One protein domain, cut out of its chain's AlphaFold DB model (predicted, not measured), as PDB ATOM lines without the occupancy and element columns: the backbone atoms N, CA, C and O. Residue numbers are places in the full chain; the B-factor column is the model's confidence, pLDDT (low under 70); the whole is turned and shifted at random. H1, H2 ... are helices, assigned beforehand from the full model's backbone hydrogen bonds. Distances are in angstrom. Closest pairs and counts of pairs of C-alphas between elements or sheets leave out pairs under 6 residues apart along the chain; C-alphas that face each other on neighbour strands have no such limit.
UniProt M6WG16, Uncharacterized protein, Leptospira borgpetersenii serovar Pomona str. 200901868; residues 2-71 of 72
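AT A GLANCE: This is residues 2 to 71 of the 72 residues of an uncharacterized protein of Leptospira borgpetersenii serovar Pomona str. 200901868 (UniProt M6WG16). H5 and H2 lie side by side, H4 meets H5 near the last residues of both to make a corner, with H3 packed on H4, and H1 sits apart from these helices. The 70 printed residues hold five named helices, H1 to H5, and no named strand: all helix, compact, radius of gyration of the C-alphas 11.0 A, spans 28 by 27 by 21 A.

IN THESE COORDINATES: Find C-alpha 60 at (-33.217, 22.030, -15.703); H5 runs 15.2 A to residue 70. H2 is residues 14 to 21, 10.7 A; H4 45 to 50, 8.5 A; H3 24 to 27, 4.7 A. H1, residues 2 to 8, 9.9 A, begins at (-25.545, 31.974, 3.936).

HOW THE PARTS SIT: H5 touches H2 at a shallow tilt of 24 degrees, the same way; closest C-alphas Gln 18 and Val 62, 5.6 A. H4 touches H5 at Ser 49 and Tyr 70, closest C-alphas, 5.4 A, and H3 at Phe 24 and Pro 45, closest C-alphas, 4.9 A. Every O i to N i+4 pair is within hydrogen-bond range in H1, H2 and H4, 5 of 7 in H5; H3 is too short for one.

THE WHOLE: The printed part has no cut; H3 to H4 is a long link. Look for pLDDT under 70 at residues 2 to 4, 6 to 7, 10 to 11, 32 to 35 and 37 to 38.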
ATOM      1  N   LEU A   2     -26.095  32.819   5.023       67.88
ATOM      2  CA  LEU A   2     -25.545  31.974   3.936       67.88
ATOM      3  C   LEU A   2     -26.637  31.287   3.087       67.88
ATOM      4  O   LEU A   2     -26.497  31.220   1.873       67.88
ATOM      5  N   VAL A   3     -27.735  30.860   3.722       66.31
ATOM      6  CA  VAL A   3     -28.952  30.352   3.053       66.31
ATOM      7  C   VAL A   3     -29.551  31.411   2.129       66.31
ATOM      8  O   VAL A   3     -29.612  31.197   0.928       66.31
ATOM      9  N   GLU A   4     -29.839  32.600   2.659       68.12
ATOM     10  CA  GLU A   4     -30.389  33.727   1.886       68.12
ATOM     11  C   GLU A   4     -29.509  34.117   0.683       68.12
ATOM     12  O   GLU A   4     -30.031  34.374  -0.395       68.12
ATOM     13  N   ILE A   5     -28.176  34.113   0.831       70.88
ATOM     14  CA  ILE A   5     -27.256  34.390  -0.286       70.88
ATOM     15  C   ILE A   5     -27.360  33.307  -1.365       70.88
ATOM     16  O   ILE A   5     -27.360  33.628  -2.550       70.88
ATOM     17  N   LEU A   6     -27.419  32.030  -0.986       68.12
ATOM     18  CA  LEU A   6     -27.493  30.936  -1.957       68.12
ATOM     19  C   LEU A   6     -28.861  30.852  -2.640       68.12
ATOM     20  O   LEU A   6     -28.906  30.568  -3.835       68.12
ATOM     21  N   ASP A   7     -29.941  31.184  -1.934       69.62
ATOM     22  CA  ASP A   7     -31.277  31.307  -2.521       69.62
ATOM     23  C   ASP A   7     -31.341  32.481  -3.512       69.62
ATOM     24  O   ASP A   7     -31.884  32.349  -4.607       69.62
ATOM     25  N   GLU A   8     -30.713  33.621  -3.198       73.69
ATOM     26  CA  GLU A   8     -30.620  34.750  -4.133       73.69
ATOM     27  C   GLU A   8     -29.809  34.431  -5.395       73.69
ATOM     28  O   GLU A   8     -29.996  35.092  -6.420       73.69
ATOM     29  N   LEU A   9     -28.882  33.478  -5.329       70.25
ATOM     30  CA  LEU A   9     -28.031  33.076  -6.449       70.25
ATOM     31  C   LEU A   9     -28.655  31.962  -7.298       70.25
ATOM     32  O   LEU A   9     -28.113  31.648  -8.363       70.25
ATOM     33  N   ASP A  10     -29.785  31.393  -6.871       69.31
ATOM     34  CA  ASP A  10     -30.390  30.259  -7.553       69.31
ATOM     35  C   ASP A  10     -30.793  30.602  -8.994       69.31
ATOM     36  O   ASP A  10     -31.497  31.578  -9.259       69.31
ATOM     37  N   GLY A  11     -30.280  29.829  -9.955       66.56
ATOM     38  CA  GLY A  11     -30.536  30.017 -11.383       66.56
ATOM     39  C   GLY A  11     -29.852  31.231 -12.021       66.56
ATOM     40  O   GLY A  11     -30.002  31.438 -13.224       66.56
ATOM     41  N   LYS A  12     -29.075  32.028 -11.267       79.44
ATOM     42  CA  LYS A  12     -28.352  33.193 -11.816       79.44
ATOM     43  C   LYS A  12     -27.037  32.831 -12.501       79.44
ATOM     44  O   LYS A  12     -26.583  33.587 -13.357       79.44
ATOM     45  N   PHE A  13     -26.433  31.698 -12.140       83.06
ATOM     46  CA  PHE A  13     -25.129  31.268 -12.655       83.06
ATOM     47  C   PHE A  13     -25.157  29.793 -13.072       83.06
ATOM     48  O   PHE A  13     -24.647  28.937 -12.344       83.06
ATOM     49  N   PRO A  14     -25.735  29.478 -14.244       86.38
ATOM     50  CA  PRO A  14     -25.887  28.103 -14.696       86.38
ATOM     51  C   PRO A  14     -24.566  27.333 -14.741       86.38
ATOM     52  O   PRO A  14     -24.510  26.203 -14.271       86.38
ATOM     53  N   GLU A  15     -23.477  27.932 -15.228       88.25
ATOM     54  CA  GLU A  15     -22.177  27.259 -15.312       88.25
ATOM     55  C   GLU A  15     -21.617  26.898 -13.930       88.25
ATOM     56  O   GLU A  15     -21.034  25.828 -13.756       88.25
ATOM     57  N   PHE A  16     -21.820  27.770 -12.936       87.38
ATOM     58  CA  PHE A  16     -21.411  27.498 -11.560       87.38
ATOM     59  C   PHE A  16     -22.197  26.325 -10.980       87.38
ATOM     60  O   PHE A  16     -21.605  25.430 -10.383       87.38
ATOM     61  N   ASP A  17     -23.508  26.288 -11.204       90.12
ATOM     62  CA  ASP A  17     -24.369  25.210 -10.719       90.12
ATOM     63  C   ASP A  17     -24.007  23.857 -11.331       90.12
ATOM     64  O   ASP A  17     -23.985  22.839 -10.638       90.12
ATOM     65  N   GLN A  18     -23.671  23.852 -12.622       91.56
ATOM     66  CA  GLN A  18     -23.203  22.658 -13.320       91.56
ATOM     67  C   GLN A  18     -21.865  22.154 -12.763       91.56
ATOM     68  O   GLN A  18     -21.677  20.953 -12.571       91.56
ATOM     69  N   GLU A  19     -20.919  23.053 -12.489       91.50
ATOM     70  CA  GLU A  19     -19.641  22.681 -11.875       91.50
ATOM     71  C   GLU A  19     -19.795  22.230 -10.424       91.50
ATOM     72  O   GLU A  19     -19.094  21.321  -9.974       91.50
ATOM     73  N   LEU A  20     -20.725  22.845  -9.699       90.50
ATOM     74  CA  LEU A  20     -21.048  22.496  -8.329       90.50
ATOM     75  C   LEU A  20     -21.612  21.073  -8.252       90.50
ATOM     76  O   LEU A  20     -21.060  20.250  -7.519       90.50
ATOM     77  N   VAL A  21     -22.633  20.750  -9.058       92.38
ATOM     78  CA  VAL A  21     -23.243  19.412  -9.048       92.38
ATOM     79  C   VAL A  21     -22.240  18.328  -9.436       92.38
ATOM     80  O   VAL A  21     -22.221  17.281  -8.804       92.38
ATOM     81  N   ARG A  22     -21.312  18.592 -10.370       94.50
ATOM     82  CA  ARG A  22     -20.228  17.650 -10.732       94.50
ATOM     83  C   ARG A  22     -19.306  17.293  -9.562       94.50
ATOM     84  O   ARG A  22     -18.599  16.290  -9.629       94.50
ATOM     85  N   LYS A  23     -19.263  18.123  -8.518       94.00
ATOM     86  CA  LYS A  23     -18.400  17.944  -7.342       94.00
ATOM     87  C   LYS A  23     -19.148  17.390  -6.132       94.00
ATOM     88  O   LYS A  23     -18.509  17.148  -5.113       94.00
ATOM     89  N   PHE A  24     -20.456  17.152  -6.222       92.19
ATOM     90  CA  PHE A  24     -21.268  16.751  -5.073       92.19
ATOM     91  C   PHE A  24     -20.837  15.446  -4.417       92.19
ATOM     92  O   PHE A  24     -20.836  15.383  -3.197       92.19
ATOM     93  N   SER A  25     -20.342  14.467  -5.171       89.00
ATOM     94  CA  SER A  25     -19.792  13.236  -4.580       89.00
ATOM     95  C   SER A  25     -18.550  13.451  -3.703       89.00
ATOM     96  O   SER A  25     -18.209  12.585  -2.911       89.00
ATOM     97  N   ILE A  26     -17.843  14.577  -3.852       90.38
ATOM     98  CA  ILE A  26     -16.687  14.952  -3.013       90.38
ATOM     99  C   ILE A  26     -17.133  15.875  -1.868       90.38
ATOM    100  O   ILE A  26     -16.462  15.984  -0.843       90.38
ATOM    101  N   LEU A  27     -18.256  16.568  -2.059       87.38
ATOM    102  CA  LEU A  27     -18.838  17.531  -1.125       87.38
ATOM    103  C   LEU A  27     -19.984  16.931  -0.295       87.38
ATOM    104  O   LEU A  27     -20.648  17.665   0.425       87.38
ATOM    105  N   ASP A  28     -20.211  15.624  -0.381       83.25
ATOM    106  CA  ASP A  28     -21.286  14.875   0.280       83.25
ATOM    107  C   ASP A  28     -21.295  15.029   1.813       83.25
ATOM    108  O   ASP A  28     -22.339  15.018   2.453       83.25
ATOM    109  N   HIS A  29     -20.127  15.241   2.409       82.25
ATOM    110  CA  HIS A  29     -19.950  15.513   3.831       82.25
ATOM    111  C   HIS A  29     -20.388  16.926   4.251       82.25
ATOM    112  O   HIS A  29     -20.437  17.219   5.450       82.25
ATOM    113  N   LEU A  30     -20.656  17.830   3.303       77.00
ATOM    114  CA  LEU A  30     -21.148  19.166   3.609       77.00
ATOM    115  C   LEU A  30     -22.638  19.110   3.964       77.00
ATOM    116  O   LEU A  30     -23.420  18.421   3.323       77.00
ATOM    117  N   PHE A  31     -23.020  19.889   4.978       72.31
ATOM    118  CA  PHE A  31     -24.408  20.112   5.418       72.31
ATOM    119  C   PHE A  31     -25.139  18.921   6.066       72.31
ATOM    120  O   PHE A  31     -26.286  19.069   6.486       72.31
ATOM    121  N   GLY A  32     -24.457  17.794   6.293       57.78
ATOM    122  CA  GLY A  32     -24.998  16.682   7.077       57.78
ATOM    123  C   GLY A  32     -25.398  17.092   8.506       57.78
ATOM    124  O   GLY A  32     -24.587  17.628   9.263       57.78
ATOM    125  N   GLY A  33     -26.649  16.814   8.888       57.31
ATOM    126  CA  GLY A  33     -27.156  16.969  10.261       57.31
ATOM    127  C   GLY A  33     -27.944  18.249  10.566       57.31
ATOM    128  O   GLY A  33     -28.320  18.445  11.720       57.31
ATOM    129  N   SER A  34     -28.214  19.106   9.575       63.62
ATOM    130  CA  SER A  34     -29.106  20.270   9.721       63.62
ATOM    131  C   SER A  34     -30.401  20.070   8.932       63.62
ATOM    132  O   SER A  34     -30.356  19.596   7.802       63.62
ATOM    133  N   ASP A  35     -31.550  20.440   9.506       67.31
ATOM    134  CA  ASP A  35     -32.824  20.469   8.775       67.31
ATOM    135  C   ASP A  35     -32.844  21.694   7.853       67.31
ATOM    136  O   ASP A  35     -33.146  22.812   8.271       67.31
ATOM    137  N   LEU A  36     -32.421  21.476   6.610       70.62
ATOM    138  CA  LEU A  36     -32.395  22.476   5.547       70.62
ATOM    139  C   LEU A  36     -33.488  22.210   4.509       70.62
ATOM    140  O   LEU A  36     -33.384  22.717   3.401       70.62
ATOM    141  N   SER A  37     -34.526  21.437   4.855       66.75
ATOM    142  CA  SER A  37     -35.584  20.961   3.941       66.75
ATOM    143  C   SER A  37     -36.284  22.058   3.124       66.75
ATOM    144  O   SER A  37     -36.745  21.784   2.019       66.75
ATOM    145  N   GLU A  38     -36.321  23.299   3.620       69.38
ATOM    146  CA  GLU A  38     -36.872  24.467   2.909       69.38
ATOM    147  C   GLU A  38     -35.827  25.282   2.114       69.38
ATOM    148  O   GLU A  38     -36.162  26.306   1.525       69.38
ATOM    149  N   SER A  39     -34.558  24.869   2.105       72.50
ATOM    150  CA  SER A  39     -33.442  25.595   1.479       72.50
ATOM    151  C   SER A  39     -33.138  25.095   0.061       72.50
ATOM    152  O   SER A  39     -33.598  24.035  -0.360       72.50
ATOM    153  N   SER A  40     -32.323  25.844  -0.688       84.00
ATOM    154  CA  SER A  40     -31.853  25.450  -2.023       84.00
ATOM    155  C   SER A  40     -31.299  24.014  -2.103       84.00
ATOM    156  O   SER A  40     -30.580  23.556  -1.215       84.00
ATOM    157  N   TRP A  41     -31.502  23.351  -3.250       87.56
ATOM    158  CA  TRP A  41     -30.915  22.040  -3.587       87.56
ATOM    159  C   TRP A  41     -29.389  21.967  -3.374       87.56
ATOM    160  O   TRP A  41     -28.832  20.894  -3.153       87.56
ATOM    161  N   ARG A  42     -28.699  23.119  -3.401       87.56
ATOM    162  CA  ARG A  42     -27.251  23.241  -3.152       87.56
ATOM    163  C   ARG A  42     -26.827  22.806  -1.747       87.56
ATOM    164  O   ARG A  42     -25.643  22.560  -1.531       87.56
ATOM    165  N   PHE A  43     -27.770  22.709  -0.813       86.81
ATOM    166  CA  PHE A  43     -27.542  22.242   0.551       86.81
ATOM    167  C   PHE A  43     -27.669  20.726   0.724       86.81
ATOM    168  O   PHE A  43     -27.422  20.237   1.822       86.81
ATOM    169  N   PHE A  44     -27.984  19.989  -0.343       88.69
ATOM    170  CA  PHE A  44     -28.201  18.538  -0.308       88.69
ATOM    171  C   PHE A  44     -27.210  17.772  -1.200       88.69
ATOM    172  O   PHE A  44     -27.615  17.005  -2.080       88.69
ATOM    173  N   PRO A  45     -25.888  17.991  -1.059       90.62
ATOM    174  CA  PRO A  45     -24.907  17.333  -1.915       90.62
ATOM    175  C   PRO A  45     -24.912  15.811  -1.734       90.62
ATOM    176  O   PRO A  45     -24.700  15.087  -2.709       90.62
ATOM    177  N   LEU A  46     -25.184  15.310  -0.524       90.75
ATOM    178  CA  LEU A  46     -25.262  13.877  -0.244       90.75
ATOM    179  C   LEU A  46     -26.447  13.243  -0.971       90.75
ATOM    180  O   LEU A  46     -26.270  12.305  -1.744       90.75
ATOM    181  N   GLU A  47     -27.645  13.776  -0.772       91.50
ATOM    182  CA  GLU A  47     -28.883  13.267  -1.355       91.50
ATOM    183  C   GLU A  47     -28.830  13.346  -2.883       91.50
ATOM    184  O   GLU A  47     -29.235  12.416  -3.579       91.50
ATOM    185  N   VAL A  48     -28.270  14.428  -3.437       92.69
ATOM    186  CA  VAL A  48     -28.128  14.555  -4.891       92.69
ATOM    187  C   VAL A  48     -27.100  13.565  -5.438       92.69
ATOM    188  O   VAL A  48     -27.361  12.947  -6.468       92.69
ATOM    189  N   SER A  49     -25.951  13.392  -4.777       92.88
ATOM    190  CA  SER A  49     -24.889  12.491  -5.256       92.88
ATOM    191  C   SER A  49     -25.185  11.002  -5.056       92.88
ATOM    192  O   SER A  49     -24.587  10.165  -5.735       92.88
ATOM    193  N   THR A  50     -26.122  10.668  -4.169       92.44
ATOM    194  CA  THR A  50     -26.616   9.299  -3.941       92.44
ATOM    195  C   THR A  50     -27.859   8.959  -4.763       92.44
ATOM    196  O   THR A  50     -28.263   7.799  -4.802       92.44
ATOM    197  N   GLY A  51     -28.435   9.941  -5.463       92.88
ATOM    198  CA  GLY A  51     -29.629   9.750  -6.284       92.88
ATOM    199  C   GLY A  51     -30.941   9.746  -5.489       92.88
ATOM    200  O   GLY A  51     -31.966   9.309  -6.009       92.88
ATOM    201  N   GLU A  52     -30.923  10.204  -4.236       92.12
ATOM    202  CA  GLU A  52     -32.086  10.228  -3.341       92.12
ATOM    203  C   GLU A  52     -32.861  11.558  -3.399       92.12
ATOM    204  O   GLU A  52     -34.025  11.613  -2.996       92.12
ATOM    205  N   TYR A  53     -32.255  12.632  -3.921       91.50
ATOM    206  CA  TYR A  53     -32.914  13.937  -4.038       91.50
ATOM    207  C   TYR A  53     -33.916  13.980  -5.217       91.50
ATOM    208  O   TYR A  53     -33.594  13.540  -6.318       91.50
ATOM    209  N   PRO A  54     -35.132  14.541  -5.068       92.00
ATOM    210  CA  PRO A  54     -36.106  14.580  -6.163       92.00
ATOM    211  C   PRO A  54     -35.620  15.405  -7.371       92.00
ATOM    212  O   PRO A  54     -35.356  16.604  -7.257       92.00
ATOM    213  N   LEU A  55     -35.532  14.783  -8.554       91.81
ATOM    214  CA  LEU A  55     -35.033  15.427  -9.781       91.81
ATOM    215  C   LEU A  55     -35.896  16.616 -10.226       91.81
ATOM    216  O   LEU A  55     -35.382  17.573 -10.804       91.81
ATOM    217  N   GLU A  56     -37.202  16.568  -9.975       91.19
ATOM    218  CA  GLU A  56     -38.153  17.644 -10.261       91.19
ATOM    219  C   GLU A  56     -37.840  18.938  -9.498       91.19
ATOM    220  O   GLU A  56     -38.160  20.021  -9.986       91.19
ATOM    221  N   ASN A  57     -37.150  18.830  -8.359       90.31
ATOM    222  CA  ASN A  57     -36.740  19.963  -7.535       90.31
ATOM    223  C   ASN A  57     -35.376  20.536  -7.955       90.31
ATOM    224  O   ASN A  57     -34.940  21.545  -7.402       90.31
ATOM    225  N   LEU A  58     -34.686  19.907  -8.915       91.00
ATOM    226  CA  LEU A  58     -33.470  20.456  -9.512       91.00
ATOM    227  C   LEU A  58     -33.809  21.371 -10.700       91.00
ATOM    228  O   LEU A  58     -34.670  21.014 -11.517       91.00
ATOM    229  N   PRO A  59     -33.095  22.504 -10.858       90.88
ATOM    230  CA  PRO A  59     -33.152  23.314 -12.071       90.88
ATOM    231  C   PRO A  59     -32.790  22.500 -13.317       90.88
ATOM    232  O   PRO A  59     -31.917  21.632 -13.259       90.88
ATOM    233  N   ASP A  60     -33.396  22.810 -14.466       92.00
ATOM    234  CA  ASP A  60     -33.217  22.030 -15.703       92.00
ATOM    235  C   ASP A  60     -31.740  21.904 -16.130       92.00
ATOM    236  O   ASP A  60     -31.300  20.826 -16.527       92.00
ATOM    237  N   HIS A  61     -30.939  22.970 -15.983       89.88
ATOM    238  CA  HIS A  61     -29.507  22.966 -16.331       89.88
ATOM    239  C   HIS A  61     -28.641  22.101 -15.408       89.88
ATOM    240  O   HIS A  61     -27.512  21.773 -15.773       89.88
ATOM    241  N   VAL A  62     -29.153  21.744 -14.231       93.06
ATOM    242  CA  VAL A  62     -28.509  20.859 -13.250       93.06
ATOM    243  C   VAL A  62     -29.032  19.437 -13.396       93.06
ATOM    244  O   VAL A  62     -28.249  18.490 -13.337       93.06
ATOM    245  N   ARG A  63     -30.344  19.287 -13.613       94.06
ATOM    246  CA  ARG A  63     -31.056  18.005 -13.639       94.06
ATOM    247  C   ARG A  63     -30.435  17.017 -14.615       94.06
ATOM    248  O   ARG A  63     -30.210  15.874 -14.234       94.06
ATOM    249  N   GLU A  64     -30.140  17.442 -15.841       92.12
ATOM    250  CA  GLU A  64     -29.576  16.545 -16.861       92.12
ATOM    251  C   GLU A  64     -28.204  15.997 -16.446       92.12
ATOM    252  O   GLU A  64     -27.942  14.803 -16.578       92.12
ATOM    253  N   ILE A  65     -27.361  16.843 -15.849       94.00
ATOM    254  CA  ILE A  65     -26.033  16.445 -15.365       94.00
ATOM    255  C   ILE A  65     -26.162  15.534 -14.148       94.00
ATOM    256  O   ILE A  65     -25.514  14.493 -14.087       94.00
ATOM    257  N   ALA A  66     -26.999  15.912 -13.180       94.38
ATOM    258  CA  ALA A  66     -27.237  15.107 -11.991       94.38
ATOM    259  C   ALA A  66     -27.719  13.708 -12.387       94.38
ATOM    260  O   ALA A  66     -27.173  12.716 -11.910       94.38
ATOM    261  N   LYS A  67     -28.678  13.631 -13.317       95.06
ATOM    262  CA  LYS A  67     -29.224  12.377 -13.831       95.06
ATOM    263  C   LYS A  67     -28.151  11.493 -14.460       95.06
ATOM    264  O   LYS A  67     -28.093  10.314 -14.143       95.06
ATOM    265  N   GLU A  68     -27.284  12.054 -15.302       94.31
ATOM    266  CA  GLU A  68     -26.179  11.308 -15.919       94.31
ATOM    267  C   GLU A  68     -25.174  10.779 -14.881       94.31
ATOM    268  O   GLU A  68     -24.685   9.655 -15.002       94.31
ATOM    269  N   LEU A  69     -24.863  11.578 -13.857       94.31
ATOM    270  CA  LEU A  69     -23.808  11.262 -12.894       94.31
ATOM    271  C   LEU A  69     -24.265  10.362 -11.740       94.31
ATOM    272  O   LEU A  69     -23.488   9.513 -11.295       94.31
ATOM    273  N   TYR A  70     -25.486  10.555 -11.237       94.62
ATOM    274  CA  TYR A  70     -25.892  10.059  -9.917       94.62
ATOM    275  C   TYR A  70     -27.171   9.211  -9.911       94.62
ATOM    276  O   TYR A  70     -27.303   8.346  -9.049       94.62
ATOM    277  N   TYR A  71     -28.085   9.384 -10.872       90.31
ATOM    278  CA  TYR A  71     -29.390   8.704 -10.867       90.31
ATOM    279  C   TYR A  71     -29.390   7.574 -11.898       90.31
ATOM    280  O   TYR A  71     -29.548   7.811 -13.096       90.31
TER     281      TYR A  71